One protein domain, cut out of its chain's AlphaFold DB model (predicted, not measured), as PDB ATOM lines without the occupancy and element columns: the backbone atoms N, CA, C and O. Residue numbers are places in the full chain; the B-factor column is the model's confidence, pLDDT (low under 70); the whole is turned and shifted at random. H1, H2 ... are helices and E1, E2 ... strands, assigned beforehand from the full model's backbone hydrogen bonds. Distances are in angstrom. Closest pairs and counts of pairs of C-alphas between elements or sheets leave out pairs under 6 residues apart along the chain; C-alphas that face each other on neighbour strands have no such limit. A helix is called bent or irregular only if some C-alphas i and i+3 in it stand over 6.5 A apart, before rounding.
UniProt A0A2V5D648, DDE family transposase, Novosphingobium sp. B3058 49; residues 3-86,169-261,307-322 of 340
ATOM      1  N   ALA A   3      21.307  29.770 -20.809       66.56
ATOM      2  CA  ALA A   3      22.759  29.863 -20.741       66.56
ATOM      3  C   ALA A   3      23.182  31.311 -20.422       66.56
ATOM      4  O   ALA A   3      22.643  32.258 -20.995       66.56
ATOM      5  N   MET A   4      24.125  31.462 -19.497       66.69
ATOM      6  CA  MET A   4      24.641  32.730 -18.986       66.69
ATOM      7  C   MET A   4      26.166  32.651 -18.950       66.69
ATOM      8  O   MET A   4      26.724  31.689 -18.422       66.69
ATOM      9  N   VAL A   5      26.835  33.641 -19.543       58.31
ATOM     10  CA  VAL A   5      28.299  33.664 -19.671       58.31
ATOM     11  C   VAL A   5      28.907  34.474 -18.528       58.31
ATOM     12  O   VAL A   5      28.629  35.672 -18.386       58.31
ATOM     13  N   THR A   6      29.749  33.823 -17.727       55.09
ATOM     14  CA  THR A   6      30.456  34.396 -16.576       55.09
ATOM     15  C   THR A   6      31.951  34.138 -16.754       55.09
ATOM     16  O   THR A   6      32.459  33.050 -16.475       55.09
ATOM     17  N   GLY A   7      32.667  35.134 -17.286       63.41
ATOM     18  CA  GLY A   7      34.041  34.944 -17.752       63.41
ATOM     19  C   GLY A   7      34.093  33.891 -18.864       63.41
ATOM     20  O   GLY A   7      33.345  33.977 -19.833       63.41
ATOM     21  N   GLN A   8      34.945  32.878 -18.703       56.81
ATOM     22  CA  GLN A   8      35.080  31.757 -19.646       56.81
ATOM     23  C   GLN A   8      34.071  30.612 -19.419       56.81
ATOM     24  O   GLN A   8      34.098  29.628 -20.157       56.81
ATOM     25  N   LYS A   9      33.199  30.687 -18.401       55.47
ATOM     26  CA  LYS A   9      32.241  29.616 -18.073       55.47
ATOM     27  C   LYS A   9      30.825  29.982 -18.516       55.47
ATOM     28  O   LYS A   9      30.338  31.071 -18.221       55.47
ATOM     29  N   THR A  10      30.157  29.039 -19.175       70.25
ATOM     30  CA  THR A  10      28.742  29.141 -19.555       70.25
ATOM     31  C   THR A  10      27.911  28.255 -18.636       70.25
ATOM     32  O   THR A  10      28.039  27.034 -18.670       70.25
ATOM     33  N   THR A  11      27.043  28.868 -17.836       66.12
ATOM     34  CA  THR A  11      26.239  28.196 -16.803       66.12
ATOM     35  C   THR A  11      24.754  28.360 -17.117       66.12
ATOM     36  O   THR A  11      24.342  29.389 -17.649       66.12
ATOM     37  N   VAL A  12      23.926  27.353 -16.831       75.75
ATOM     38  CA  VAL A  12      22.482  27.395 -17.120       75.75
ATOM     39  C   VAL A  12      21.710  27.793 -15.862       75.75
ATOM     40  O   VAL A  12      21.656  27.028 -14.904       75.75
ATOM     41  N   GLY A  13      21.095  28.979 -15.866       81.31
ATOM     42  CA  GLY A  13      20.517  29.569 -14.656       81.31
ATOM     43  C   GLY A  13      19.369  30.555 -14.886       81.31
ATOM     44  O   GLY A  13      18.657  30.507 -15.899       81.31
ATOM     45  N   TYR A  14      19.188  31.427 -13.895       83.62
ATOM     46  CA  TYR A  14      18.251  32.551 -13.846       83.62
ATOM     47  C   TYR A  14      18.997  33.783 -13.314       83.62
ATOM     48  O   TYR A  14      19.894  33.643 -12.485       83.62
ATOM     49  N   ASN A  15      18.627  34.977 -13.778       83.81
ATOM     50  CA  ASN A  15      19.226  36.235 -13.338       83.81
ATOM     51  C   ASN A  15      18.359  36.792 -12.196       83.81
ATOM     52  O   ASN A  15      17.150  36.935 -12.390       83.81
ATOM     53  N   ALA A  16      18.939  37.013 -11.013       85.25
ATOM     54  CA  ALA A  16      18.215  37.342  -9.783       85.25
ATOM     55  C   ALA A  16      18.725  38.662  -9.194       85.25
ATOM     56  O   ALA A  16      19.915  38.828  -8.924       85.25
ATOM     57  N   GLN A  17      17.797  39.593  -9.017       85.19
ATOM     58  CA  GLN A  17      18.041  41.027  -8.989       85.19
ATOM     59  C   GLN A  17      17.370  41.649  -7.763       85.19
ATOM     60  O   GLN A  17      16.263  41.242  -7.424       85.19
ATOM     61  N   VAL A  18      18.031  42.590  -7.077       89.31
ATOM     62  CA  VAL A  18      17.556  43.154  -5.794       89.31
ATOM     63  C   VAL A  18      17.931  44.627  -5.613       89.31
ATOM     64  O   VAL A  18      19.112  44.953  -5.581       89.31
ATOM     65  N   ALA A  19      16.965  45.525  -5.421       91.12
ATOM     66  CA  ALA A  19      17.269  46.871  -4.919       91.12
ATOM     67  C   ALA A  19      17.569  46.798  -3.416       91.12
ATOM     68  O   ALA A  19      16.857  46.110  -2.683       91.12
ATOM     69  N   VAL A  20      18.593  47.512  -2.939       91.25
ATOM     70  CA  VAL A  20      19.030  47.440  -1.534       91.25
ATOM     71  C   VAL A  20      19.133  48.837  -0.915       91.25
ATOM     72  O   VAL A  20      19.713  49.760  -1.492       91.25
ATOM     73  N   ASN A  21      18.573  48.994   0.287       91.31
ATOM     74  CA  ASN A  21      18.680  50.218   1.081       91.31
ATOM     75  C   ASN A  21      20.096  50.367   1.671       91.31
ATOM     76  O   ASN A  21      20.569  49.461   2.357       91.31
ATOM     77  N   ALA A  22      20.741  51.521   1.471       88.81
ATOM     78  CA  ALA A  22      22.114  51.759   1.927       88.81
ATOM     79  C   ALA A  22      22.280  51.726   3.464       88.81
ATOM     80  O   ALA A  22      23.156  51.020   3.965       88.81
ATOM     81  N   LYS A  23      21.428  52.450   4.215       88.00
ATOM     82  CA  LYS A  23      21.550  52.635   5.683       88.00
ATOM     83  C   LYS A  23      21.486  51.296   6.436       88.00
ATOM     84  O   LYS A  23      22.230  51.089   7.389       88.00
ATOM     85  N   HIS A  24      20.639  50.361   5.987       88.12
ATOM     86  CA  HIS A  24      20.331  49.136   6.743       88.12
ATOM     87  C   HIS A  24      20.572  47.812   6.004       88.12
ATOM     88  O   HIS A  24      20.547  46.751   6.638       88.12
ATOM     89  N   LYS A  25      20.889  47.851   4.704       92.06
ATOM     90  CA  LYS A  25      21.162  46.684   3.841       92.06
ATOM     91  C   LYS A  25      19.972  45.720   3.698       92.06
ATOM     92  O   LYS A  25      20.162  44.524   3.484       92.06
ATOM     93  N   LEU A  26      18.745  46.233   3.825       92.75
ATOM     94  CA  LEU A  26      17.500  45.504   3.539       92.75
ATOM     95  C   LEU A  26      17.216  45.473   2.033       92.75
ATOM     96  O   LEU A  26      17.472  46.459   1.337       92.75
ATOM     97  N   ILE A  27      16.660  44.361   1.551       92.62
ATOM     98  CA  ILE A  27      16.167  44.216   0.178       92.62
ATOM     99  C   ILE A  27      14.823  44.944   0.080       92.62
ATOM    100  O   ILE A  27      13.906  44.650   0.843       92.62
ATOM    101  N   VAL A  28      14.724  45.900  -0.840       91.06
ATOM    102  CA  VAL A  28      13.542  46.753  -1.043       91.06
ATOM    103  C   VAL A  28      12.638  46.188  -2.136       91.06
ATOM    104  O   VAL A  28      11.433  46.099  -1.955       91.06
ATOM    105  N   GLU A  29      13.234  45.787  -3.254       90.81
ATOM    106  CA  GLU A  29      12.557  45.269  -4.446       90.81
ATOM    107  C   GLU A  29      13.361  44.082  -4.976       90.81
ATOM    108  O   GLU A  29      14.580  44.035  -4.778       90.81
ATOM    109  N   GLN A  30      12.708  43.129  -5.643       89.62
ATOM    110  CA  GLN A  30      13.375  41.950  -6.187       89.62
ATOM    111  C   GLN A  30      12.746  41.451  -7.487       89.62
ATOM    112  O   GLN A  30      11.529  41.322  -7.606       89.62
ATOM    113  N   GLN A  31      13.587  41.064  -8.444       84.94
ATOM    114  CA  GLN A  31      13.144  40.497  -9.712       84.94
ATOM    115  C   GLN A  31      13.967  39.261 -10.069       84.94
ATOM    116  O   GLN A  31      15.176  39.217  -9.872       84.94
ATOM    117  N   VAL A  32      13.318  38.248 -10.646       87.25
ATOM    118  CA  VAL A  32      14.020  37.122 -11.278       87.25
ATOM    119  C   VAL A  32      13.590  37.021 -12.734       87.25
ATOM    120  O   VAL A  32      12.392  37.051 -13.045       87.25
ATOM    121  N   THR A  33      14.561  36.898 -13.636       83.56
ATOM    122  CA  THR A  33      14.354  36.871 -15.087       83.56
ATOM    123  C   THR A  33      15.087  35.697 -15.747       83.56
ATOM    124  O   THR A  33      15.928  35.013 -15.156       83.56
ATOM    125  N   ASN A  34      14.747  35.441 -17.010       83.12
ATOM    126  CA  ASN A  34      15.474  34.544 -17.913       83.12
ATOM    127  C   ASN A  34      16.330  35.325 -18.938       83.12
ATOM    128  O   ASN A  34      16.701  34.770 -19.979       83.12
ATOM    129  N   ALA A  35      16.610  36.607 -18.685       76.19
ATOM    130  CA  ALA A  35      17.474  37.423 -19.530       76.19
ATOM    131  C   ALA A  35      18.936  36.961 -19.396       76.19
ATOM    132  O   ALA A  35      19.393  36.641 -18.302       76.19
ATOM    133  N   ALA A  36      19.661  36.904 -20.515       66.75
ATOM    134  CA  ALA A  36      21.080  36.523 -20.535       66.75
ATOM    135  C   ALA A  36      22.028  37.718 -20.294       66.75
ATOM    136  O   ALA A  36      23.227  37.530 -20.098       66.75
ATOM    137  N   THR A  37      21.480  38.933 -20.320       66.69
ATOM    138  CA  THR A  37      22.170  40.220 -20.200       66.69
ATOM    139  C   THR A  37      21.557  41.047 -19.080       66.69
ATOM    140  O   THR A  37      20.375  40.906 -18.776       66.69
ATOM    141  N   ASP A  38      22.367  41.935 -18.518       62.34
ATOM    142  CA  ASP A  38      22.027  42.756 -17.355       62.34
ATOM    143  C   ASP A  38      21.481  44.160 -17.713       62.34
ATOM    144  O   ASP A  38      21.077  44.904 -16.828       62.34
ATOM    145  N   MET A  39      21.420  44.510 -19.005       64.06
ATOM    146  CA  MET A  39      20.860  45.776 -19.515       64.06
ATOM    147  C   MET A  39      19.331  45.703 -19.664       64.06
ATOM    148  O   MET A  39      18.824  44.688 -20.151       64.06
ATOM    149  N   GLY A  40      18.604  46.776 -19.320       69.19
ATOM    150  CA  GLY A  40      17.135  46.864 -19.400       69.19
ATOM    151  C   GLY A  40      16.374  46.987 -18.062       69.19
ATOM    152  O   GLY A  40      15.389  47.718 -18.024       69.19
ATOM    153  N   PRO A  41      16.763  46.313 -16.956       79.06
ATOM    154  CA  PRO A  41      15.956  46.287 -15.733       79.06
ATOM    155  C   PRO A  41      16.313  47.388 -14.719       79.06
ATOM    156  O   PRO A  41      15.804  47.354 -13.596       79.06
ATOM    157  N   LEU A  42      17.180  48.355 -15.068       86.56
ATOM    158  CA  LEU A  42      17.544  49.456 -14.164       86.56
ATOM    159  C   LEU A  42      16.297  50.273 -13.794       86.56
ATOM    160  O   LEU A  42      16.005  50.417 -12.610       86.56
ATOM    161  N   ALA A  43      15.557  50.762 -14.794       87.12
ATOM    162  CA  ALA A  43      14.397  51.629 -14.592       87.12
ATOM    163  C   ALA A  43      13.262  50.919 -13.835       87.12
ATOM    164  O   ALA A  43      12.802  51.436 -12.818       87.12
ATOM    165  N   ASP A  44      12.880  49.711 -14.260       87.75
ATOM    166  CA  ASP A  44      11.808  48.923 -13.632       87.75
ATOM    167  C   ASP A  44      12.103  48.624 -12.153       87.75
ATOM    168  O   ASP A  44      11.254  48.833 -11.284       87.75
ATOM    169  N   THR A  45      13.329  48.174 -11.855       87.44
ATOM    170  CA  THR A  45      13.765  47.868 -10.481       87.44
ATOM    171  C   THR A  45      13.820  49.135  -9.625       87.44
ATOM    172  O   THR A  45      13.453  49.110  -8.452       87.44
ATOM    173  N   ALA A  46      14.261  50.256 -10.202       89.31
ATOM    174  CA  ALA A  46      14.327  51.536  -9.509       89.31
ATOM    175  C   ALA A  46      12.940  52.092  -9.186       89.31
ATOM    176  O   ALA A  46      12.685  52.505  -8.057       89.31
ATOM    177  N   TRP A  47      12.036  52.076 -10.165       89.56
ATOM    178  CA  TRP A  47      10.673  52.571 -10.028       89.56
ATOM    179  C   TRP A  47       9.890  51.754  -8.997       89.56
ATOM    180  O   TRP A  47       9.331  52.332  -8.065       89.56
ATOM    181  N   ALA A  48       9.934  50.421  -9.080       86.88
ATOM    182  CA  ALA A  48       9.265  49.552  -8.111       86.88
ATOM    183  C   ALA A  48       9.837  49.715  -6.688       86.88
ATOM    184  O   ALA A  48       9.079  49.734  -5.714       86.88
ATOM    185  N   ALA A  49      11.150  49.936  -6.554       87.81
ATOM    186  CA  ALA A  49      11.760  50.269  -5.270       87.81
ATOM    187  C   ALA A  49      11.345  51.660  -4.749       87.81
ATOM    188  O   ALA A  49      11.123  51.806  -3.548       87.81
ATOM    189  N   ARG A  50      11.186  52.672  -5.618       88.19
ATOM    190  CA  ARG A  50      10.692  54.008  -5.229       88.19
ATOM    191  C   ARG A  50       9.259  53.942  -4.694       88.19
ATOM    192  O   ARG A  50       8.970  54.535  -3.657       88.19
ATOM    193  N   GLU A  51       8.391  53.199  -5.378       87.50
ATOM    194  CA  GLU A  51       6.998  52.976  -4.970       87.50
ATOM    195  C   GLU A  51       6.916  52.199  -3.645       87.50
ATOM    196  O   GLU A  51       6.189  52.602  -2.742       87.50
ATOM    197  N   THR A  52       7.714  51.137  -3.483       85.00
ATOM    198  CA  THR A  52       7.748  50.319  -2.251       85.00
ATOM    199  C   THR A  52       8.245  51.100  -1.027       85.00
ATOM    200  O   THR A  52       7.863  50.794   0.102       85.00
ATOM    201  N   LEU A  53       9.073  52.128  -1.235       84.12
ATOM    202  CA  LEU A  53       9.554  53.033  -0.185       84.12
ATOM    203  C   LEU A  53       8.597  54.209   0.109       84.12
ATOM    204  O   LEU A  53       8.797  54.895   1.111       84.12
ATOM    205  N   ASP A  54       7.588  54.451  -0.737       86.62
ATOM    206  CA  ASP A  54       6.693  55.625  -0.723       86.62
ATOM    207  C   ASP A  54       7.447  56.961  -0.528       86.62
ATOM    208  O   ASP A  54       7.241  57.718   0.431       86.62
ATOM    209  N   VAL A  55       8.372  57.227  -1.460       82.62
ATOM    210  CA  VAL A  55       9.176  58.458  -1.536       82.62
ATOM    211  C   VAL A  55       9.107  59.099  -2.926       82.62
ATOM    212  O   VAL A  55       8.943  58.420  -3.942       82.62
ATOM    213  N   GLU A  56       9.263  60.425  -2.984       81.00
ATOM    214  CA  GLU A  56       9.278  61.177  -4.249       81.00
ATOM    215  C   GLU A  56      10.558  60.920  -5.062       81.00
ATOM    216  O   GLU A  56      10.510  60.889  -6.289       81.00
ATOM    217  N   ARG A  57      11.707  60.738  -4.392       86.44
ATOM    218  CA  ARG A  57      13.029  60.653  -5.035       86.44
ATOM    219  C   ARG A  57      13.945  59.638  -4.368       86.44
ATOM    220  O   ARG A  57      13.897  59.441  -3.156       86.44
ATOM    221  N   ILE A  58      14.812  59.037  -5.177       90.25
ATOM    222  CA  ILE A  58      15.865  58.097  -4.771       90.25
ATOM    223  C   ILE A  58      17.082  58.273  -5.687       90.25
ATOM    224  O   ILE A  58      16.922  58.361  -6.904       90.25
ATOM    225  N   ASP A  59      18.303  58.276  -5.144       91.19
ATOM    226  CA  ASP A  59      19.500  58.182  -5.988       91.19
ATOM    227  C   ASP A  59      19.857  56.713  -6.238       91.19
ATOM    228  O   ASP A  59      19.903  55.917  -5.305       91.19
ATOM    229  N   ALA A  60      20.122  56.362  -7.495       91.50
ATOM    230  CA  ALA A  60      20.114  55.002  -8.022       91.50
ATOM    231  C   ALA A  60      21.500  54.561  -8.520       91.50
ATOM    232  O   ALA A  60      21.861  54.798  -9.674       91.50
ATOM    233  N   VAL A  61      22.284  53.908  -7.657       91.06
ATOM    234  CA  VAL A  61      23.678  53.530  -7.957       91.06
ATOM    235  C   VAL A  61      23.770  52.084  -8.453       91.06
ATOM    236  O   VAL A  61      23.463  51.168  -7.693       91.06
ATOM    237  N   ALA A  62      24.233  51.855  -9.682       88.75
ATOM    238  CA  ALA A  62      24.358  50.524 -10.295       88.75
ATOM    239  C   ALA A  62      25.724  50.320 -10.984       88.75
ATOM    240  O   ALA A  62      26.502  51.259 -11.124       88.75
ATOM    241  N   ASP A  63      26.023  49.092 -11.420       84.69
ATOM    242  CA  ASP A  63      27.262  48.777 -12.154       84.69
ATOM    243  C   ASP A  63      27.158  49.074 -13.659       84.69
ATOM    244  O   ASP A  63      26.073  49.300 -14.196       84.69
ATOM    245  N   MET A  64      28.298  49.015 -14.358       81.44
ATOM    246  CA  MET A  64      28.416  49.247 -15.807       81.44
ATOM    247  C   MET A  64      27.504  48.350 -16.663       81.44
ATOM    248  O   MET A  64      27.093  48.753 -17.746       81.44
ATOM    249  N   GLY A  65      27.127  47.161 -16.175       78.25
ATOM    250  CA  GLY A  65      26.165  46.281 -16.857       78.25
ATOM    251  C   GLY A  65      24.758  46.877 -17.028       78.25
ATOM    252  O   GLY A  65      23.974  46.341 -17.803       78.25
ATOM    253  N   TYR A  66      24.467  47.983 -16.333       79.38
ATOM    254  CA  TYR A  66      23.184  48.694 -16.304       79.38
ATOM    255  C   TYR A  66      23.265  50.023 -17.071       79.38
ATOM    256  O   TYR A  66      22.338  50.830 -17.038       79.38
ATOM    257  N   TYR A  67      24.381  50.268 -17.768       83.81
ATOM    258  CA  TYR A  67      24.569  51.450 -18.595       83.81
ATOM    259  C   TYR A  67      23.788  51.313 -19.909       83.81
ATOM    260  O   TYR A  67      24.303  50.825 -20.916       83.81
ATOM    261  N   LYS A  68      22.528  51.749 -19.892       84.44
ATOM    262  CA  LYS A  68      21.637  51.788 -21.055       84.44
ATOM    263  C   LYS A  68      20.907  53.131 -21.089       84.44
ATOM    264  O   LYS A  68      20.285  53.512 -20.102       84.44
ATOM    265  N   GLY A  69      21.023  53.867 -22.197       84.44
ATOM    266  CA  GLY A  69      20.606  55.273 -22.274       84.44
ATOM    267  C   GLY A  69      19.136  55.485 -21.933       84.44
ATOM    268  O   GLY A  69      18.811  56.311 -21.082       84.44
ATOM    269  N   GLU A  70      18.267  54.662 -22.515       87.19
ATOM    270  CA  GLU A  70      16.819  54.776 -22.344       87.19
ATOM    271  C   GLU A  70      16.392  54.430 -20.906       87.19
ATOM    272  O   GLU A  70      15.459  55.034 -20.387       87.19
ATOM    273  N   ASP A  71      17.102  53.518 -20.225       86.00
ATOM    274  CA  ASP A  71      16.838  53.196 -18.815       86.00
ATOM    275  C   ASP A  71      17.214  54.374 -17.898       86.00
ATOM    276  O   ASP A  71      16.524  54.662 -16.921       86.00
ATOM    277  N   ILE A  72      18.326  55.052 -18.202       89.44
ATOM    278  CA  ILE A  72      18.840  56.193 -17.432       89.44
ATOM    279  C   ILE A  72      17.905  57.402 -17.614       89.44
ATOM    280  O   ILE A  72      17.597  58.090 -16.643       89.44
ATOM    281  N   GLU A  73      17.390  57.629 -18.823       89.19
ATOM    282  CA  GLU A  73      16.361  58.644 -19.078       89.19
ATOM    283  C   GLU A  73      15.029  58.309 -18.394       89.19
ATOM    284  O   GLU A  73      14.468  59.168 -17.711       89.19
ATOM    285  N   ALA A  74      14.559  57.059 -18.481       88.69
ATOM    286  CA  ALA A  74      13.354  56.612 -17.784       88.69
ATOM    287  C   ALA A  74      13.469  56.758 -16.253       88.69
ATOM    288  O   ALA A  74      12.482  57.085 -15.589       88.69
ATOM    289  N   CYS A  75      14.671  56.589 -15.687       89.88
ATOM    290  CA  CYS A  75      14.946  56.925 -14.289       89.88
ATOM    291  C   CYS A  75      14.772  58.432 -14.024       89.88
ATOM    292  O   CYS A  75      13.993  58.800 -13.144       89.88
ATOM    293  N   GLU A  76      15.443  59.308 -14.782       90.25
ATOM    294  CA  GLU A  76      15.341  60.763 -14.563       90.25
ATOM    295  C   GLU A  76      13.899  61.277 -14.699       90.25
ATOM    296  O   GLU A  76      13.455  62.077 -13.874       90.25
ATOM    297  N   ALA A  77      13.137  60.755 -15.666       88.25
ATOM    298  CA  ALA A  77      11.714  61.053 -15.838       88.25
ATOM    299  C   ALA A  77      10.829  60.561 -14.669       88.25
ATOM    300  O   ALA A  77       9.750  61.103 -14.442       88.25
ATOM    301  N   SER A  78      11.289  59.564 -13.905       86.06
ATOM    302  CA  SER A  78      10.563  58.936 -12.786       86.06
ATOM    303  C   SER A  78      10.911  59.507 -11.400       86.06
ATOM    304  O   SER A  78      10.539  58.905 -10.386       86.06
ATOM    305  N   GLY A  79      11.650  60.623 -11.335       85.94
ATOM    306  CA  GLY A  79      12.138  61.218 -10.079       85.94
ATOM    307  C   GLY A  79      13.363  60.511  -9.480       85.94
ATOM    308  O   GLY A  79      13.674  60.683  -8.303       85.94
ATOM    309  N   ILE A  80      14.052  59.687 -10.272       91.19
ATOM    310  CA  ILE A  80      15.152  58.822  -9.835       91.19
ATOM    311  C   ILE A  80      16.472  59.409 -10.342       91.19
ATOM    312  O   ILE A  80      16.563  59.839 -11.489       91.19
ATOM    313  N   THR A  81      17.516  59.410  -9.510       91.94
ATOM    314  CA  THR A  81      18.831  59.976  -9.857       91.94
ATOM    315  C   THR A  81      19.828  58.868 -10.240       91.94
ATOM    316  O   THR A  81      20.576  58.402  -9.376       91.94
ATOM    317  N   PRO A  82      19.889  58.402 -11.503       91.62
ATOM    318  CA  PRO A  82      20.775  57.309 -11.896       91.62
ATOM    319  C   PRO A  82      22.261  57.683 -11.796       91.62
ATOM    320  O   PRO A  82      22.665  58.818 -12.083       91.62
ATOM    321  N   MET A  83      23.058  56.682 -11.413       90.81
ATOM    322  CA  MET A  83      24.519  56.664 -11.328       90.81
ATOM    323  C   MET A  83      25.039  55.260 -11.692       90.81
ATOM    324  O   MET A  83      25.126  54.379 -10.841       90.81
ATOM    325  N   SER A  84      25.407  55.051 -12.957       87.94
ATOM    326  CA  SER A  84      26.073  53.836 -13.453       87.94
ATOM    327  C   SER A  84      27.352  54.218 -14.213       87.94
ATOM    328  O   SER A  84      27.301  55.121 -15.057       87.94
ATOM    329  N   PRO A  85      28.513  53.598 -13.927       85.38
ATOM    330  CA  PRO A  85      29.756  53.906 -14.622       85.38
ATOM    331  C   PRO A  85      29.665  53.433 -16.075       85.38
ATOM    332  O   PRO A  85      29.479  52.251 -16.342       85.38
ATOM    333  N   GLY A  86      29.786  54.361 -17.024       78.31
ATOM    334  CA  GLY A  86      29.734  54.030 -18.446       78.31
ATOM    335  C   GLY A  86      31.039  53.457 -18.998       78.31
ATOM    336  O   GLY A  86      32.088  53.595 -18.364       78.31
ATOM    337  N   ARG A 169      24.917  64.309 -17.669       88.94
ATOM    338  CA  ARG A 169      24.428  64.586 -16.301       88.94
ATOM    339  C   ARG A 169      24.880  63.494 -15.337       88.94
ATOM    340  O   ARG A 169      25.468  63.805 -14.302       88.94
ATOM    341  N   MET A 170      24.667  62.227 -15.688       90.06
ATOM    342  CA  MET A 170      25.066  61.091 -14.854       90.06
ATOM    343  C   MET A 170      26.585  61.030 -14.621       90.06
ATOM    344  O   MET A 170      27.021  60.826 -13.488       90.06
ATOM    345  N   ALA A 171      27.396  61.276 -15.655       86.69
ATOM    346  CA  ALA A 171      28.854  61.324 -15.538       86.69
ATOM    347  C   ALA A 171      29.319  62.395 -14.532       86.69
ATOM    348  O   ALA A 171      30.170  62.120 -13.687       86.69
ATOM    349  N   ARG A 172      28.700  63.586 -14.548       88.88
ATOM    350  CA  ARG A 172      28.980  64.649 -13.566       88.88
ATOM    351  C   ARG A 172      28.587  64.266 -12.136       88.88
ATOM    352  O   ARG A 172      29.320  64.607 -11.213       88.88
ATOM    353  N   ARG A 173      27.489  63.525 -11.933       90.56
ATOM    354  CA  ARG A 173      27.104  63.014 -10.597       90.56
ATOM    355  C   ARG A 173      28.125  62.030 -10.033       90.56
ATOM    356  O   ARG A 173      28.450  62.113  -8.854       90.56
ATOM    357  N   LEU A 174      28.637  61.129 -10.875       88.50
ATOM    358  CA  LEU A 174      29.683  60.174 -10.496       88.50
ATOM    359  C   LEU A 174      31.003  60.889 -10.175       88.50
ATOM    360  O   LEU A 174      31.599  60.620  -9.136       88.50
ATOM    361  N   ALA A 175      31.416  61.851 -11.007       88.06
ATOM    362  CA  ALA A 175      32.610  62.665 -10.761       88.06
ATOM    363  C   ALA A 175      32.515  63.476  -9.452       88.06
ATOM    364  O   ALA A 175      33.500  63.594  -8.730       88.06
ATOM    365  N   ALA A 176      31.323  63.974  -9.106       91.25
ATOM    366  CA  ALA A 176      31.061  64.668  -7.844       91.25
ATOM    367  C   ALA A 176      30.968  63.740  -6.612       91.25
ATOM    368  O   ALA A 176      30.883  64.231  -5.487       91.25
ATOM    369  N   ARG A 177      30.946  62.410  -6.792       89.75
ATOM    370  CA  ARG A 177      30.793  61.419  -5.710       89.75
ATOM    371  C   ARG A 177      31.706  60.193  -5.920       89.75
ATOM    372  O   ARG A 177      31.200  59.074  -6.020       89.75
ATOM    373  N   PRO A 178      33.044  60.347  -5.948       85.06
ATOM    374  CA  PRO A 178      33.969  59.274  -6.342       85.06
ATOM    375  C   PRO A 178      33.877  57.993  -5.487       85.06
ATOM    376  O   PRO A 178      34.131  56.904  -5.992       85.06
ATOM    377  N   GLY A 179      33.465  58.087  -4.218       87.81
ATOM    378  CA  GLY A 179      33.281  56.926  -3.335       87.81
ATOM    379  C   GLY A 179      31.971  56.141  -3.521       87.81
ATOM    380  O   GLY A 179      31.808  55.089  -2.902       87.81
ATOM    381  N   ILE A 180      31.022  56.609  -4.344       87.81
ATOM    382  CA  ILE A 180      29.647  56.070  -4.361       87.81
ATOM    383  C   ILE A 180      29.569  54.597  -4.801       87.81
ATOM    384  O   ILE A 180      28.722  53.845  -4.317       87.81
ATOM    385  N   LEU A 181      30.485  54.157  -5.668       87.50
ATOM    386  CA  LEU A 181      30.553  52.770  -6.135       87.50
ATOM    387  C   LEU A 181      31.045  51.806  -5.041       87.50
ATOM    388  O   LEU A 181      30.611  50.654  -5.018       87.50
ATOM    389  N   ASN A 182      31.863  52.281  -4.091       88.19
ATOM    390  CA  ASN A 182      32.311  51.493  -2.936       88.19
ATOM    391  C   ASN A 182      31.155  51.280  -1.951       88.19
ATOM    392  O   ASN A 182      30.834  50.140  -1.624       88.19
ATOM    393  N   VAL A 183      30.437  52.355  -1.594       87.19
ATOM    394  CA  VAL A 183      29.218  52.286  -0.759       87.19
ATOM    395  C   VAL A 183      28.199  51.320  -1.366       87.19
ATOM    396  O   VAL A 183      27.608  50.492  -0.667       87.19
ATOM    397  N   ARG A 184      28.018  51.381  -2.690       89.50
ATOM    398  CA  ARG A 184      27.130  50.482  -3.429       89.50
ATOM    399  C   ARG A 184      27.601  49.024  -3.393       89.50
ATOM    400  O   ARG A 184      26.780  48.126  -3.207       89.50
ATOM    401  N   ARG A 185      28.908  48.775  -3.518       85.81
ATOM    402  CA  ARG A 185      29.502  47.438  -3.383       85.81
ATOM    403  C   ARG A 185      29.250  46.866  -1.984       85.81
ATOM    404  O   ARG A 185      28.632  45.813  -1.864       85.81
ATOM    405  N   GLU A 186      29.619  47.600  -0.938       88.31
ATOM    406  CA  GLU A 186      29.437  47.195   0.463       88.31
ATOM    407  C   GLU A 186      27.964  46.991   0.852       88.31
ATOM    408  O   GLU A 186      27.649  46.177   1.728       88.31
ATOM    409  N   THR A 187      27.050  47.748   0.241       88.31
ATOM    410  CA  THR A 187      25.603  47.613   0.452       88.31
ATOM    411  C   THR A 187      25.083  46.295  -0.121       88.31
ATOM    412  O   THR A 187      24.332  45.594   0.556       88.31
ATOM    413  N   VAL A 188      25.498  45.943  -1.343       85.69
ATOM    414  CA  VAL A 188      24.972  44.796  -2.105       85.69
ATOM    415  C   VAL A 188      25.692  43.478  -1.775       85.69
ATOM    416  O   VAL A 188      25.057  42.422  -1.786       85.69
ATOM    417  N   GLU A 189      26.976  43.501  -1.403       89.06
ATOM    418  CA  GLU A 189      27.712  42.290  -0.994       89.06
ATOM    419  C   GLU A 189      27.130  41.642   0.279       89.06
ATOM    420  O   GLU A 189      27.119  40.417   0.388       89.06
ATOM    421  N   HIS A 190      26.570  42.423   1.213       89.88
ATOM    422  CA  HIS A 190      26.003  41.908   2.468       89.88
ATOM    423  C   HIS A 190      24.792  40.958   2.282       89.88
ATOM    424  O   HIS A 190      24.858  39.829   2.782       89.88
ATOM    425  N   PRO A 191      23.694  41.332   1.581       89.62
ATOM    426  CA  PRO A 191      22.583  40.414   1.327       89.62
ATOM    427  C   PRO A 191      23.004  39.208   0.485       89.62
ATOM    428  O   PRO A 191      22.673  38.079   0.844       89.62
ATOM    429  N   PHE A 192      23.786  39.396  -0.586       87.00
ATOM    430  CA  PHE A 192      24.204  38.268  -1.425       87.00
ATOM    431  C   PHE A 192      25.163  37.309  -0.709       87.00
ATOM    432  O   PHE A 192      25.017  36.099  -0.868       87.00
ATOM    433  N   GLY A 193      26.084  37.809   0.119       89.62
ATOM    434  CA  GLY A 193      26.927  36.981   0.985       89.62
ATOM    435  C   GLY A 193      26.101  36.208   2.015       89.62
ATOM    436  O   GLY A 193      26.264  34.996   2.148       89.62
ATOM    437  N   SER A 194      25.144  36.875   2.668       90.31
ATOM    438  CA  SER A 194      24.223  36.239   3.624       90.31
ATOM    439  C   SER A 194      23.402  35.117   2.980       90.31
ATOM    440  O   SER A 194      23.297  34.029   3.542       90.31
ATOM    441  N   ILE A 195      22.850  35.350   1.788       90.12
ATOM    442  CA  ILE A 195      22.014  34.379   1.069       90.12
ATOM    443  C   ILE A 195      22.851  33.203   0.544       90.12
ATOM    444  O   ILE A 195      22.521  32.043   0.797       90.12
ATOM    445  N   LYS A 196      23.956  33.486  -0.159       87.88
ATOM    446  CA  LYS A 196      24.776  32.449  -0.806       87.88
ATOM    447  C   LYS A 196      25.560  31.609   0.208       87.88
ATOM    448  O   LYS A 196      25.649  30.403   0.022       87.88
ATOM    449  N   GLN A 197      26.089  32.222   1.275       87.94
ATOM    450  CA  GLN A 197      26.928  31.538   2.270       87.94
ATOM    451  C   GLN A 197      26.130  31.100   3.508       87.94
ATOM    452  O   GLN A 197      26.054  29.912   3.804       87.94
ATOM    453  N   TRP A 198      25.500  32.029   4.241       86.56
ATOM    454  CA  TRP A 198      24.869  31.706   5.535       86.56
ATOM    455  C   TRP A 198      23.514  31.004   5.420       86.56
ATOM    456  O   TRP A 198      23.127  30.282   6.335       86.56
ATOM    457  N   MET A 199      22.772  31.232   4.337       87.25
ATOM    458  CA  MET A 199      21.503  30.541   4.058       87.25
ATOM    459  C   MET A 199      21.708  29.336   3.123       87.25
ATOM    460  O   MET A 199      20.745  28.648   2.799       87.25
ATOM    461  N   ASN A 200      22.957  29.074   2.705       86.69
ATOM    462  CA  ASN A 200      23.369  28.017   1.776       86.69
ATOM    463  C   ASN A 200      22.523  27.941   0.486       86.69
ATOM    464  O   ASN A 200      22.383  26.880  -0.126       86.69
ATOM    465  N   GLN A 201      21.954  29.064   0.033       82.06
ATOM    466  CA  GLN A 201      21.248  29.122  -1.247       82.06
ATOM    467  C   GLN A 201      22.263  29.350  -2.371       82.06
ATOM    468  O   GLN A 201      22.331  30.393  -3.020       82.06
ATOM    469  N   GLY A 202      23.070  28.301  -2.558       73.88
ATOM    470  CA  GLY A 202      23.995  28.078  -3.662       73.88
ATOM    471  C   GLY A 202      23.361  27.369  -4.866       73.88
ATOM    472  O   GLY A 202      24.030  27.209  -5.877       73.88
ATOM    473  N   ALA A 203      22.075  27.003  -4.831       83.06
ATOM    474  CA  ALA A 203      21.313  26.565  -6.007       83.06
ATOM    475  C   ALA A 203      19.812  26.876  -5.867       83.06
ATOM    476  O   ALA A 203      19.290  26.863  -4.753       83.06
ATOM    477  N   PHE A 204      19.121  27.112  -6.988       84.81
ATOM    478  CA  PHE A 204      17.655  27.118  -7.032       84.81
ATOM    479  C   PHE A 204      17.145  25.674  -7.097       84.81
ATOM    480  O   PHE A 204      17.569  24.887  -7.953       84.81
ATOM    481  N   LEU A 205      16.220  25.333  -6.201       88.75
ATOM    482  CA  LEU A 205      15.611  24.009  -6.093       88.75
ATOM    483  C   LEU A 205      14.427  23.849  -7.055       88.75
ATOM    484  O   LEU A 205      14.189  22.755  -7.580       88.75
ATOM    485  N   MET A 206      13.679  24.925  -7.310       88.25
ATOM    486  CA  MET A 206      12.499  24.894  -8.169       88.25
ATOM    487  C   MET A 206      12.836  25.052  -9.659       88.25
ATOM    488  O   MET A 206      13.896  25.522 -10.072       88.25
ATOM    489  N   ARG A 207      11.891  24.639 -10.512       87.38
ATOM    490  CA  ARG A 207      11.989  24.731 -11.976       87.38
ATOM    491  C   ARG A 207      10.751  25.420 -12.545       87.38
ATOM    492  O   ARG A 207       9.631  25.092 -12.163       87.38
ATOM    493  N   GLY A 208      10.966  26.344 -13.482       87.75
ATOM    494  CA  GLY A 208       9.936  27.260 -13.994       87.75
ATOM    495  C   GLY A 208      10.086  28.653 -13.375       87.75
ATOM    496  O   GLY A 208      10.383  28.773 -12.192       87.75
ATOM    497  N   LEU A 209       9.941  29.710 -14.186       87.38
ATOM    498  CA  LEU A 209      10.299  31.079 -13.779       87.38
ATOM    499  C   LEU A 209       9.480  31.574 -12.577       87.38
ATOM    500  O   LEU A 209      10.041  32.175 -11.671       87.38
ATOM    501  N   GLU A 210       8.181  31.288 -12.541       89.81
ATOM    502  CA  GLU A 210       7.277  31.689 -11.453       89.81
ATOM    503  C   GLU A 210       7.623  31.003 -10.129       89.81
ATOM    504  O   GLU A 210       7.675  31.647  -9.087       89.81
ATOM    505  N   LYS A 211       7.935  29.702 -10.176       90.56
ATOM    506  CA  LYS A 211       8.318  28.926  -8.991       90.56
ATOM    507  C   LYS A 211       9.649  29.404  -8.410       90.56
ATOM    508  O   LYS A 211       9.780  29.528  -7.202       90.56
ATOM    509  N   VAL A 212      10.600  29.746  -9.280       88.81
ATOM    510  CA  VAL A 212      11.896  30.323  -8.891       88.81
ATOM    511  C   VAL A 212      11.755  31.767  -8.384       88.81
ATOM    512  O   VAL A 212      12.448  32.148  -7.446       88.81
ATOM    513  N   ARG A 213      10.819  32.560  -8.928       88.62
ATOM    514  CA  ARG A 213      10.435  33.862  -8.349       88.62
ATOM    515  C   ARG A 213       9.889  33.693  -6.933       88.62
ATOM    516  O   ARG A 213      10.348  34.390  -6.041       88.62
ATOM    517  N   ALA A 214       8.972  32.751  -6.708       90.38
ATOM    518  CA  ALA A 214       8.435  32.469  -5.375       90.38
ATOM    519  C   ALA A 214       9.520  31.980  -4.392       90.38
ATOM    520  O   ALA A 214       9.562  32.442  -3.253       90.38
ATOM    521  N   GLU A 215      10.426  31.105  -4.840       90.25
ATOM    522  CA  GLU A 215      11.579  30.637  -4.058       90.25
ATOM    523  C   GLU A 215      12.479  31.806  -3.623       90.25
ATOM    524  O   GLU A 215      12.755  31.957  -2.433       90.25
ATOM    525  N   PHE A 216      12.863  32.686  -4.556       91.19
ATOM    526  CA  PHE A 216      13.676  33.868  -4.250       91.19
ATOM    527  C   PHE A 216      12.934  34.888  -3.370       91.19
ATOM    528  O   PHE A 216      13.531  35.458  -2.457       91.19
ATOM    529  N   SER A 217      11.619  35.053  -3.554       91.56
ATOM    530  CA  SER A 217      10.803  35.916  -2.693       91.56
ATOM    531  C   SER A 217      10.806  35.467  -1.232       91.56
ATOM    532  O   SER A 217      10.903  36.309  -0.337       91.56
ATOM    533  N   LEU A 218      10.759  34.153  -0.981       93.31
ATOM    534  CA  LEU A 218      10.890  33.592   0.367       93.31
ATOM    535  C   LEU A 218      12.309  33.782   0.927       93.31
ATOM    536  O   LEU A 218      12.450  34.120   2.103       93.31
ATOM    537  N   THR A 219      13.350  33.652   0.097       91.94
ATOM    538  CA  THR A 219      14.742  33.972   0.469       91.94
ATOM    539  C   THR A 219      14.899  35.417   0.933       91.94
ATOM    540  O   THR A 219      15.409  35.660   2.029       91.94
ATOM    541  N   ALA A 220      14.457  36.385   0.125       91.62
ATOM    542  CA  ALA A 220      14.594  37.803   0.445       91.62
ATOM    543  C   ALA A 220      13.765  38.195   1.677       91.62
ATOM    544  O   ALA A 220      14.244  38.964   2.511       91.62
ATOM    545  N   LEU A 221      12.569  37.616   1.844       92.88
ATOM    546  CA  LEU A 221      11.757  37.786   3.049       92.88
ATOM    547  C   LEU A 221      12.475  37.241   4.294       92.88
ATOM    548  O   LEU A 221      12.598  37.957   5.284       92.88
ATOM    549  N   ALA A 222      13.002  36.014   4.247       93.62
ATOM    550  CA  ALA A 222      13.722  35.414   5.370       93.62
ATOM    551  C   ALA A 222      15.013  36.180   5.722       93.62
ATOM    552  O   ALA A 222      15.332  36.346   6.903       93.62
ATOM    553  N   TYR A 223      15.728  36.701   4.719       94.44
ATOM    554  CA  TYR A 223      16.858  37.610   4.923       94.44
ATOM    555  C   TYR A 223      16.418  38.916   5.604       94.44
ATOM    556  O   TYR A 223      16.984  39.290   6.632       94.44
ATOM    557  N   ASN A 224      15.384  39.583   5.078       93.12
ATOM    558  CA  ASN A 224      14.869  40.838   5.626       93.12
ATOM    559  C   ASN A 224      14.354  40.674   7.061       93.12
ATOM    560  O   ASN A 224      14.639  41.526   7.896       93.12
ATOM    561  N   LEU A 225      13.661  39.573   7.376       92.38
ATOM    562  CA  LEU A 225      13.197  39.271   8.734       92.38
ATOM    563  C   LEU A 225      14.372  39.071   9.698       92.38
ATOM    564  O   LEU A 225      14.407  39.716  10.744       92.38
ATOM    565  N   ARG A 226      15.383  38.261   9.339       92.44
ATOM    566  CA  ARG A 226      16.607  38.128  10.157       92.44
ATOM    567  C   ARG A 226      17.284  39.480  10.374       92.44
ATOM    568  O   ARG A 226      17.663  39.798  11.498       92.44
ATOM    569  N   ARG A 227      17.412  40.283   9.314       91.88
ATOM    570  CA  ARG A 227      18.064  41.596   9.354       91.88
ATOM    571  C   ARG A 227      17.278  42.610  10.190       91.88
ATOM    572  O   ARG A 227      17.904  43.355  10.935       91.88
ATOM    573  N   ALA A 228      15.947  42.605  10.129       90.81
ATOM    574  CA  ALA A 228      15.087  43.428  10.978       90.81
ATOM    575  C   ALA A 228      15.229  43.044  12.461       90.81
ATOM    576  O   ALA A 228      15.469  43.923  13.285       90.81
ATOM    577  N   ILE A 229      15.209  41.743  12.790       91.62
ATOM    578  CA  ILE A 229      15.448  41.254  14.161       91.62
ATOM    579  C   ILE A 229      16.816  41.726  14.686       91.62
ATOM    580  O   ILE A 229      16.913  42.114  15.842       91.62
ATOM    581  N   THR A 230      17.864  41.745  13.850       91.00
ATOM    582  CA  THR A 230      19.193  42.256  14.248       91.00
ATOM    583  C   THR A 230      19.225  43.770  14.502       91.00
ATOM    584  O   THR A 230      20.094  44.223  15.236       91.00
ATOM    585  N   ILE A 231      18.330  44.556  13.894       89.56
ATOM    586  CA  ILE A 231      18.368  46.028  13.974       89.56
ATOM    587  C   ILE A 231      17.411  46.580  15.040       89.56
ATOM    588  O   ILE A 231      17.791  47.496  15.757       89.56
ATOM    589  N   VAL A 232      16.190  46.045  15.153       86.44
ATOM    590  CA  VAL A 232      15.139  46.596  16.042       86.44
ATOM    591  C   VAL A 232      14.636  45.611  17.102       86.44
ATOM    592  O   VAL A 232      13.775  45.956  17.914       86.44
ATOM    593  N   CYS A 233      15.172  44.384  17.105       84.44
ATOM    594  CA  CYS A 233      14.753  43.267  17.952       84.44
ATOM    595  C   CYS A 233      13.270  42.864  17.799       84.44
ATOM    596  O   CYS A 233      12.445  43.539  17.184       84.44
ATOM    597  N   ILE A 234      12.916  41.708  18.365       85.50
ATOM    598  CA  ILE A 234      11.545  41.176  18.308       85.50
ATOM    599  C   ILE A 234      10.510  42.149  18.924       85.50
ATOM    600  O   ILE A 234       9.472  42.343  18.294       85.50
ATOM    601  N   PRO A 235      10.760  42.828  20.069       84.25
ATOM    602  CA  PRO A 235       9.812  43.803  20.616       84.25
ATOM    603  C   PRO A 235       9.532  44.988  19.679       84.25
ATOM    604  O   PRO A 235       8.370  45.341  19.495       84.25
ATOM    605  N   GLY A 236      10.557  45.554  19.025       81.38
ATOM    606  CA  GLY A 236      10.375  46.650  18.064       81.38
ATOM    607  C   GLY A 236       9.583  46.217  16.827       81.38
ATOM    608  O   GLY A 236       8.713  46.949  16.357       81.38
ATOM    609  N   MET A 237       9.790  44.983  16.350       80.19
ATOM    610  CA  MET A 237       8.978  44.413  15.267       80.19
ATOM    611  C   MET A 237       7.510  44.179  15.655       80.19
ATOM    612  O   MET A 237       6.650  44.248  14.782       80.19
ATOM    613  N   ILE A 238       7.216  43.908  16.931       83.62
ATOM    614  CA  ILE A 238       5.844  43.705  17.435       83.62
ATOM    615  C   ILE A 238       5.104  45.038  17.641       83.62
ATOM    616  O   ILE A 238       3.882  45.051  17.566       83.62
ATOM    617  N   GLN A 239       5.816  46.150  17.846       75.19
ATOM    618  CA  GLN A 239       5.229  47.494  17.992       75.19
ATOM    619  C   GLN A 239       4.971  48.199  16.646       75.19
ATOM    620  O   GLN A 239       4.090  49.050  16.543       75.19
ATOM    621  N   ALA A 240       5.701  47.830  15.590       64.19
ATOM    622  CA  ALA A 240       5.543  48.403  14.251       64.19
ATOM    623  C   ALA A 240       4.133  48.289  13.598       64.19
ATOM    624  O   ALA A 240       3.783  49.205  12.849       64.19
ATOM    625  N   PRO A 241       3.313  47.233  13.819       59.50
ATOM    626  CA  PRO A 241       1.994  47.089  13.188       59.50
ATOM    627  C   PRO A 241       0.940  48.105  13.646       59.50
ATOM    628  O   PRO A 241      -0.027  48.325  12.919       59.50
ATOM    629  N   ASP A 242       1.118  48.729  14.816       47.41
ATOM    630  CA  ASP A 242       0.182  49.729  15.348       47.41
ATOM    631  C   ASP A 242       0.315  51.102  14.655       47.41
ATOM    632  O   ASP A 242      -0.521  51.988  14.845       47.41
ATOM    633  N   MET A 243       1.335  51.292  13.806       41.44
ATOM    634  CA  MET A 243       1.432  52.472  12.948       41.44
ATOM    635  C   MET A 243       0.550  52.301  11.694       41.44
ATOM    636  O   MET A 243       0.713  51.324  10.958       41.44
ATOM    637  N   PRO A 244      -0.361  53.246  11.387       41.25
ATOM    638  CA  PRO A 244      -1.296  53.093  10.277       41.25
ATOM    639  C   PRO A 244      -0.580  53.076   8.910       41.25
ATOM    640  O   PRO A 244       0.294  53.912   8.666       41.25
ATOM    641  N   PRO A 245      -0.971  52.190   7.973       45.97
ATOM    642  CA  PRO A 245      -0.398  52.165   6.627       45.97
ATOM    643  C   PRO A 245      -0.727  53.449   5.840       45.97
ATOM    644  O   PRO A 245      -1.831  53.989   5.952       45.97
ATOM    645  N   LYS A 246       0.204  53.906   4.979       46.03
ATOM    646  CA  LYS A 246       0.070  55.148   4.044       46.03
ATOM    647  C   LYS A 246      -1.210  54.606   3.201       46.03
ATOM    648  O   LYS A 246      -1.307  53.457   2.740       46.03
ATOM    649  N   LYS A 247      -2.171  55.502   2.940       40.88
ATOM    650  CA  LYS A 247      -3.286  55.385   1.995       40.88
ATOM    651  C   LYS A 247      -2.851  55.009   0.556       40.88
ATOM    652  O   LYS A 247      -3.713  54.721  -0.266       40.88
ATOM    653  N   ALA A 248      -1.554  55.032   0.224       46.25
ATOM    654  CA  ALA A 248      -1.003  54.738  -1.103       46.25
ATOM    655  C   ALA A 248      -0.814  53.228  -1.331       46.25
ATOM    656  O   ALA A 248      -1.444  52.679  -2.227       46.25
ATOM    657  N   PHE A 249      -0.073  52.540  -0.456       37.94
ATOM    658  CA  PHE A 249       0.045  51.080  -0.384       37.94
ATOM    659  C   PHE A 249      -1.330  50.390  -0.423       37.94
ATOM    660  O   PHE A 249      -1.560  49.513  -1.253       37.94
ATOM    661  N   GLN A 250      -2.291  50.863   0.383       42.62
ATOM    662  CA  GLN A 250      -3.676  50.367   0.353       42.62
ATOM    663  C   GLN A 250      -4.347  50.554  -1.024       42.62
ATOM    664  O   GLN A 250      -4.947  49.617  -1.553       42.62
ATOM    665  N   ARG A 251      -4.214  51.740  -1.640       39.19
ATOM    666  CA  ARG A 251      -4.739  52.023  -2.990       39.19
ATOM    667  C   ARG A 251      -4.068  51.179  -4.076       39.19
ATOM    668  O   ARG A 251      -4.740  50.792  -5.030       39.19
ATOM    669  N   GLN A 252      -2.774  50.901  -3.951       44.72
ATOM    670  CA  GLN A 252      -2.007  50.121  -4.921       44.72
ATOM    671  C   GLN A 252      -2.371  48.631  -4.840       44.72
ATOM    672  O   GLN A 252      -2.642  48.020  -5.873       44.72
ATOM    673  N   TYR A 253      -2.466  48.066  -3.631       37.41
ATOM    674  CA  TYR A 253      -2.808  46.655  -3.422       37.41
ATOM    675  C   TYR A 253      -4.223  46.330  -3.929       37.41
ATOM    676  O   TYR A 253      -4.397  45.391  -4.709       37.41
ATOM    677  N   GLY A 254      -5.216  47.164  -3.584       36.16
ATOM    678  CA  GLY A 254      -6.591  47.017  -4.073       36.16
ATOM    679  C   GLY A 254      -6.695  47.123  -5.601       36.16
ATOM    680  O   GLY A 254      -7.314  46.273  -6.238       36.16
ATOM    681  N   ARG A 255      -6.004  48.095  -6.220       47.16
ATOM    682  CA  ARG A 255      -5.961  48.239  -7.691       47.16
ATOM    683  C   ARG A 255      -5.286  47.068  -8.408       47.16
ATOM    684  O   ARG A 255      -5.661  46.774  -9.537       47.16
ATOM    685  N   LYS A 256      -4.283  46.433  -7.795       37.75
ATOM    686  CA  LYS A 256      -3.476  45.377  -8.431       37.75
ATOM    687  C   LYS A 256      -4.086  43.976  -8.298       37.75
ATOM    688  O   LYS A 256      -3.766  43.112  -9.108       37.75
ATOM    689  N   HIS A 257      -4.956  43.760  -7.306       37.66
ATOM    690  CA  HIS A 257      -5.530  42.442  -7.007       37.66
ATOM    691  C   HIS A 257      -7.066  42.376  -6.975       37.66
ATOM    692  O   HIS A 257      -7.600  41.278  -6.861       37.66
ATOM    693  N   GLY A 258      -7.786  43.499  -7.100       34.47
ATOM    694  CA  GLY A 258      -9.255  43.504  -7.197       34.47
ATOM    695  C   GLY A 258      -9.989  43.082  -5.916       34.47
ATOM    696  O   GLY A 258     -11.177  42.779  -5.963       34.47
ATOM    697  N   LEU A 259      -9.283  43.051  -4.785       38.75
ATOM    698  CA  LEU A 259      -9.812  42.714  -3.467       38.75
ATOM    699  C   LEU A 259     -10.033  43.996  -2.659       38.75
ATOM    700  O   LEU A 259      -9.170  44.880  -2.654       38.75
ATOM    701  N   GLU A 260     -11.149  44.076  -1.933       28.28
ATOM    702  CA  GLU A 260     -11.283  45.065  -0.862       28.28
ATOM    703  C   GLU A 260     -10.209  44.833   0.217       28.28
ATOM    704  O   GLU A 260      -9.815  43.687   0.468       28.28
ATOM    705  N   PRO A 261      -9.703  45.898   0.868       36.28
ATOM    706  CA  PRO A 261      -8.746  45.742   1.953       36.28
ATOM    707  C   PRO A 261      -9.400  44.981   3.121       36.28
ATOM    708  O   PRO A 261     -10.526  45.313   3.500       36.28
ATOM    709  N   THR A 307      21.161  20.516 -11.252       25.88
ATOM    710  CA  THR A 307      21.072  21.585 -10.252       25.88
ATOM    711  C   THR A 307      21.308  22.936 -10.927       25.88
ATOM    712  O   THR A 307      22.204  23.079 -11.759       25.88
ATOM    713  N   ALA A 308      20.484  23.934 -10.604       33.53
ATOM    714  CA  ALA A 308      20.620  25.284 -11.147       33.53
ATOM    715  C   ALA A 308      21.445  26.141 -10.181       33.53
ATOM    716  O   ALA A 308      20.913  26.707  -9.228       33.53
ATOM    717  N   ASP A 309      22.753  26.169 -10.412       26.88
ATOM    718  CA  ASP A 309      23.758  26.762  -9.529       26.88
ATOM    719  C   ASP A 309      23.596  28.293  -9.357       26.88
ATOM    720  O   ASP A 309      23.703  29.066 -10.314       26.88
ATOM    721  N   LEU A 310      23.357  28.736  -8.116       35.03
ATOM    722  CA  LEU A 310      23.285  30.146  -7.709       35.03
ATOM    723  C   LEU A 310      24.670  30.761  -7.470       35.03
ATOM    724  O   LEU A 310      24.740  31.987  -7.333       35.03
ATOM    725  N   SER A 311      25.765  29.985  -7.495       28.41
ATOM    726  CA  SER A 311      27.131  30.537  -7.509       28.41
ATOM    727  C   SER A 311      27.304  31.573  -8.630       28.41
ATOM    728  O   SER A 311      28.052  32.537  -8.472       28.41
ATOM    729  N   GLN A 312      26.523  31.438  -9.711       36.03
ATOM    730  CA  GLN A 312      26.485  32.349 -10.852       36.03
ATOM    731  C   GLN A 312      25.111  32.997 -11.098       36.03
ATOM    732  O   GLN A 312      24.776  33.336 -12.233       36.03
ATOM    733  N   THR A 313      24.350  33.297 -10.038       29.36
ATOM    734  CA  THR A 313      23.514  34.510 -10.120       29.36
ATOM    735  C   THR A 313      24.442  35.713 -10.203       29.36
ATOM    736  O   THR A 313      25.149  36.018  -9.238       29.36
ATOM    737  N   LYS A 314      24.450  36.380 -11.363       27.53
ATOM    738  CA  LYS A 314      24.986  37.737 -11.489       27.53
ATOM    739  C   LYS A 314      24.151  38.672 -10.614       27.53
ATOM    740  O   LYS A 314      22.938  38.519 -10.533       27.53
ATOM    741  N   SER A 315      24.829  39.585  -9.929       30.14
ATOM    742  CA  SER A 315      24.300  40.338  -8.790       30.14
ATOM    743  C   SER A 315      24.712  41.803  -8.933       30.14
ATOM    744  O   SER A 315      25.797  42.173  -8.491       30.14
ATOM    745  N   PHE A 316      23.896  42.640  -9.580       33.12
ATOM    746  CA  PHE A 316      24.357  43.945 -10.071       33.12
ATOM    747  C   PHE A 316      23.316  45.075  -9.957       33.12
ATOM    748  O   PHE A 316      22.825  45.568 -10.959       33.12
ATOM    749  N   HIS A 317      22.984  45.540  -8.748       41.16
ATOM    750  CA  HIS A 317      21.781  46.376  -8.579       41.16
ATOM    751  C   HIS A 317      21.962  47.706  -7.864       41.16
ATOM    752  O   HIS A 317      23.013  47.992  -7.282       41.16
ATOM    753  N   LEU A 318      20.874  48.478  -7.954       26.89
ATOM    754  CA  LEU A 318      20.637  49.745  -7.295       26.89
ATOM    755  C   LEU A 318      20.901  49.675  -5.793       26.89
ATOM    756  O   LEU A 318      20.163  49.038  -5.037       26.89
ATOM    757  N   THR A 319      21.896  50.439  -5.362       26.06
ATOM    758  CA  THR A 319      21.904  51.018  -4.021       26.06
ATOM    759  C   THR A 319      21.115  52.312  -4.045       26.06
ATOM    760  O   THR A 319      21.363  53.161  -4.905       26.06
ATOM    761  N   LEU A 320      20.177  52.443  -3.107       27.48
ATOM    762  CA  LEU A 320      19.363  53.644  -2.956       27.48
ATOM    763  C   LEU A 320      19.911  54.531  -1.837       27.48
ATOM    764  O   LEU A 320      19.822  54.173  -0.659       27.48
ATOM    765  N   SER A 321      20.458  55.689  -2.213       25.28
ATOM    766  CA  SER A 321      20.815  56.761  -1.277       25.28
ATOM    767  C   SER A 321      19.823  57.914  -1.417       25.28
ATOM    768  O   SER A 321      19.849  58.648  -2.400       25.28
ATOM    769  N   THR A 322      18.930  58.088  -0.446       28.36
ATOM    770  CA  THR A 322      18.063  59.272  -0.379       28.36
ATOM    771  C   THR A 322      18.860  60.460   0.147       28.36
ATOM    772  O   THR A 322      19.310  60.435   1.292       28.36
TER     773      THR A 322
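This is residues 3 to 86, 169 to 261 and 307 to 322 of the 340 residues of the protein "DDE family transposase" of Novosphingobium sp. B3058 49 (UniProt A0A2V5D648). A strongly twisted sheet of five strands, E4 E3 E7 E5 E6, curls round H1 on one face, with H2 beside H1; H3, H4 and H5a are on the opposite face, making three layers. The hairpin of E1 and E2 lies off one end of E3, while H5b and H6 follow H5a away from the sheet. The printed part has 193 residues with six named helices and seven named strands, in the order E1 E2 E3 E4 H1 E5 H2 E6 H3 H4 H5 H6 E7; the sheet and the class are mixed. The whole is compact, with a radius of gyration of the C-alphas of 17.3 A and spans of 52 by 44 by 35 A.

Find C-alpha 15 at (19.226, 36.235, -13.338), where E3, residues 15 to 21, begins its 20.1 A; E4, residues 27 to 33, spans 17.0 A. Look next at E7, residues 319 to 321, E5, 58 to 61, and E6, 80 to 83. E1 is residues 3 to 6 and E2 9 to 13. H1, residues 42 to 53, spans 16.5 A; H2 is 69 to 77 and H3 169 to 175. H4, residues 180 to 198, spans 26.7 A, with a kink of 30 degrees near residue 192. H5, residues 209 to 242, was assigned as one helix by its hydrogen bonds but is bent, C-alphas 231 and 234 being 9.4 A apart: arm H5a, 209 to 231, spans 32.5 A, and arm H5b, 234 to 242, is irregular, with C-alphas 238 and 241 6.7 A apart. H6, residues 247 to 257, ends at C-alpha 257 (-5.530, 42.442, -7.007).

In the hairpin E3 and E4, N 17 and O 31 are 2.8 A apart. E7 is parallel to E3, N 320 to O 20 at 3.2 A, and antiparallel to E5, N 319 to O 61 at 2.9 A. E5, H2, E6 is a strand-helix-strand unit, parallel neighbours joined through a helix, with N 60 and O 81 2.8 A apart; E4, H1, E5 is a split one, with E3 and E7 between its strands; both crossovers are right-handed. H1 touches H2 with its residues 42 to 47 alone, closest at the C-alphas of Ala 43 and Asp 71, 5.1 A. H4 touches H5a, about perpendicular at 76 degrees, closest at the C-alphas of Ile 195 and Tyr 223, 7.2 A. Every O i to N i+4 pair is within hydrogen-bond range in H1, H2, H3, H5a and H6; H4 has 13 of 15 and H5b 3 of 5.

The cuts leave out residues 87 to 168, a gap of 12.0 A between C-alphas 86 and 169, and 262 to 306, a gap of 40.3 A between C-alphas 261 and 307. Of the links printed whole, none is long. Look for pLDDT under 70 at residues 3 to 9, 11, 36 to 40, 240 to 261 and 307 to 322.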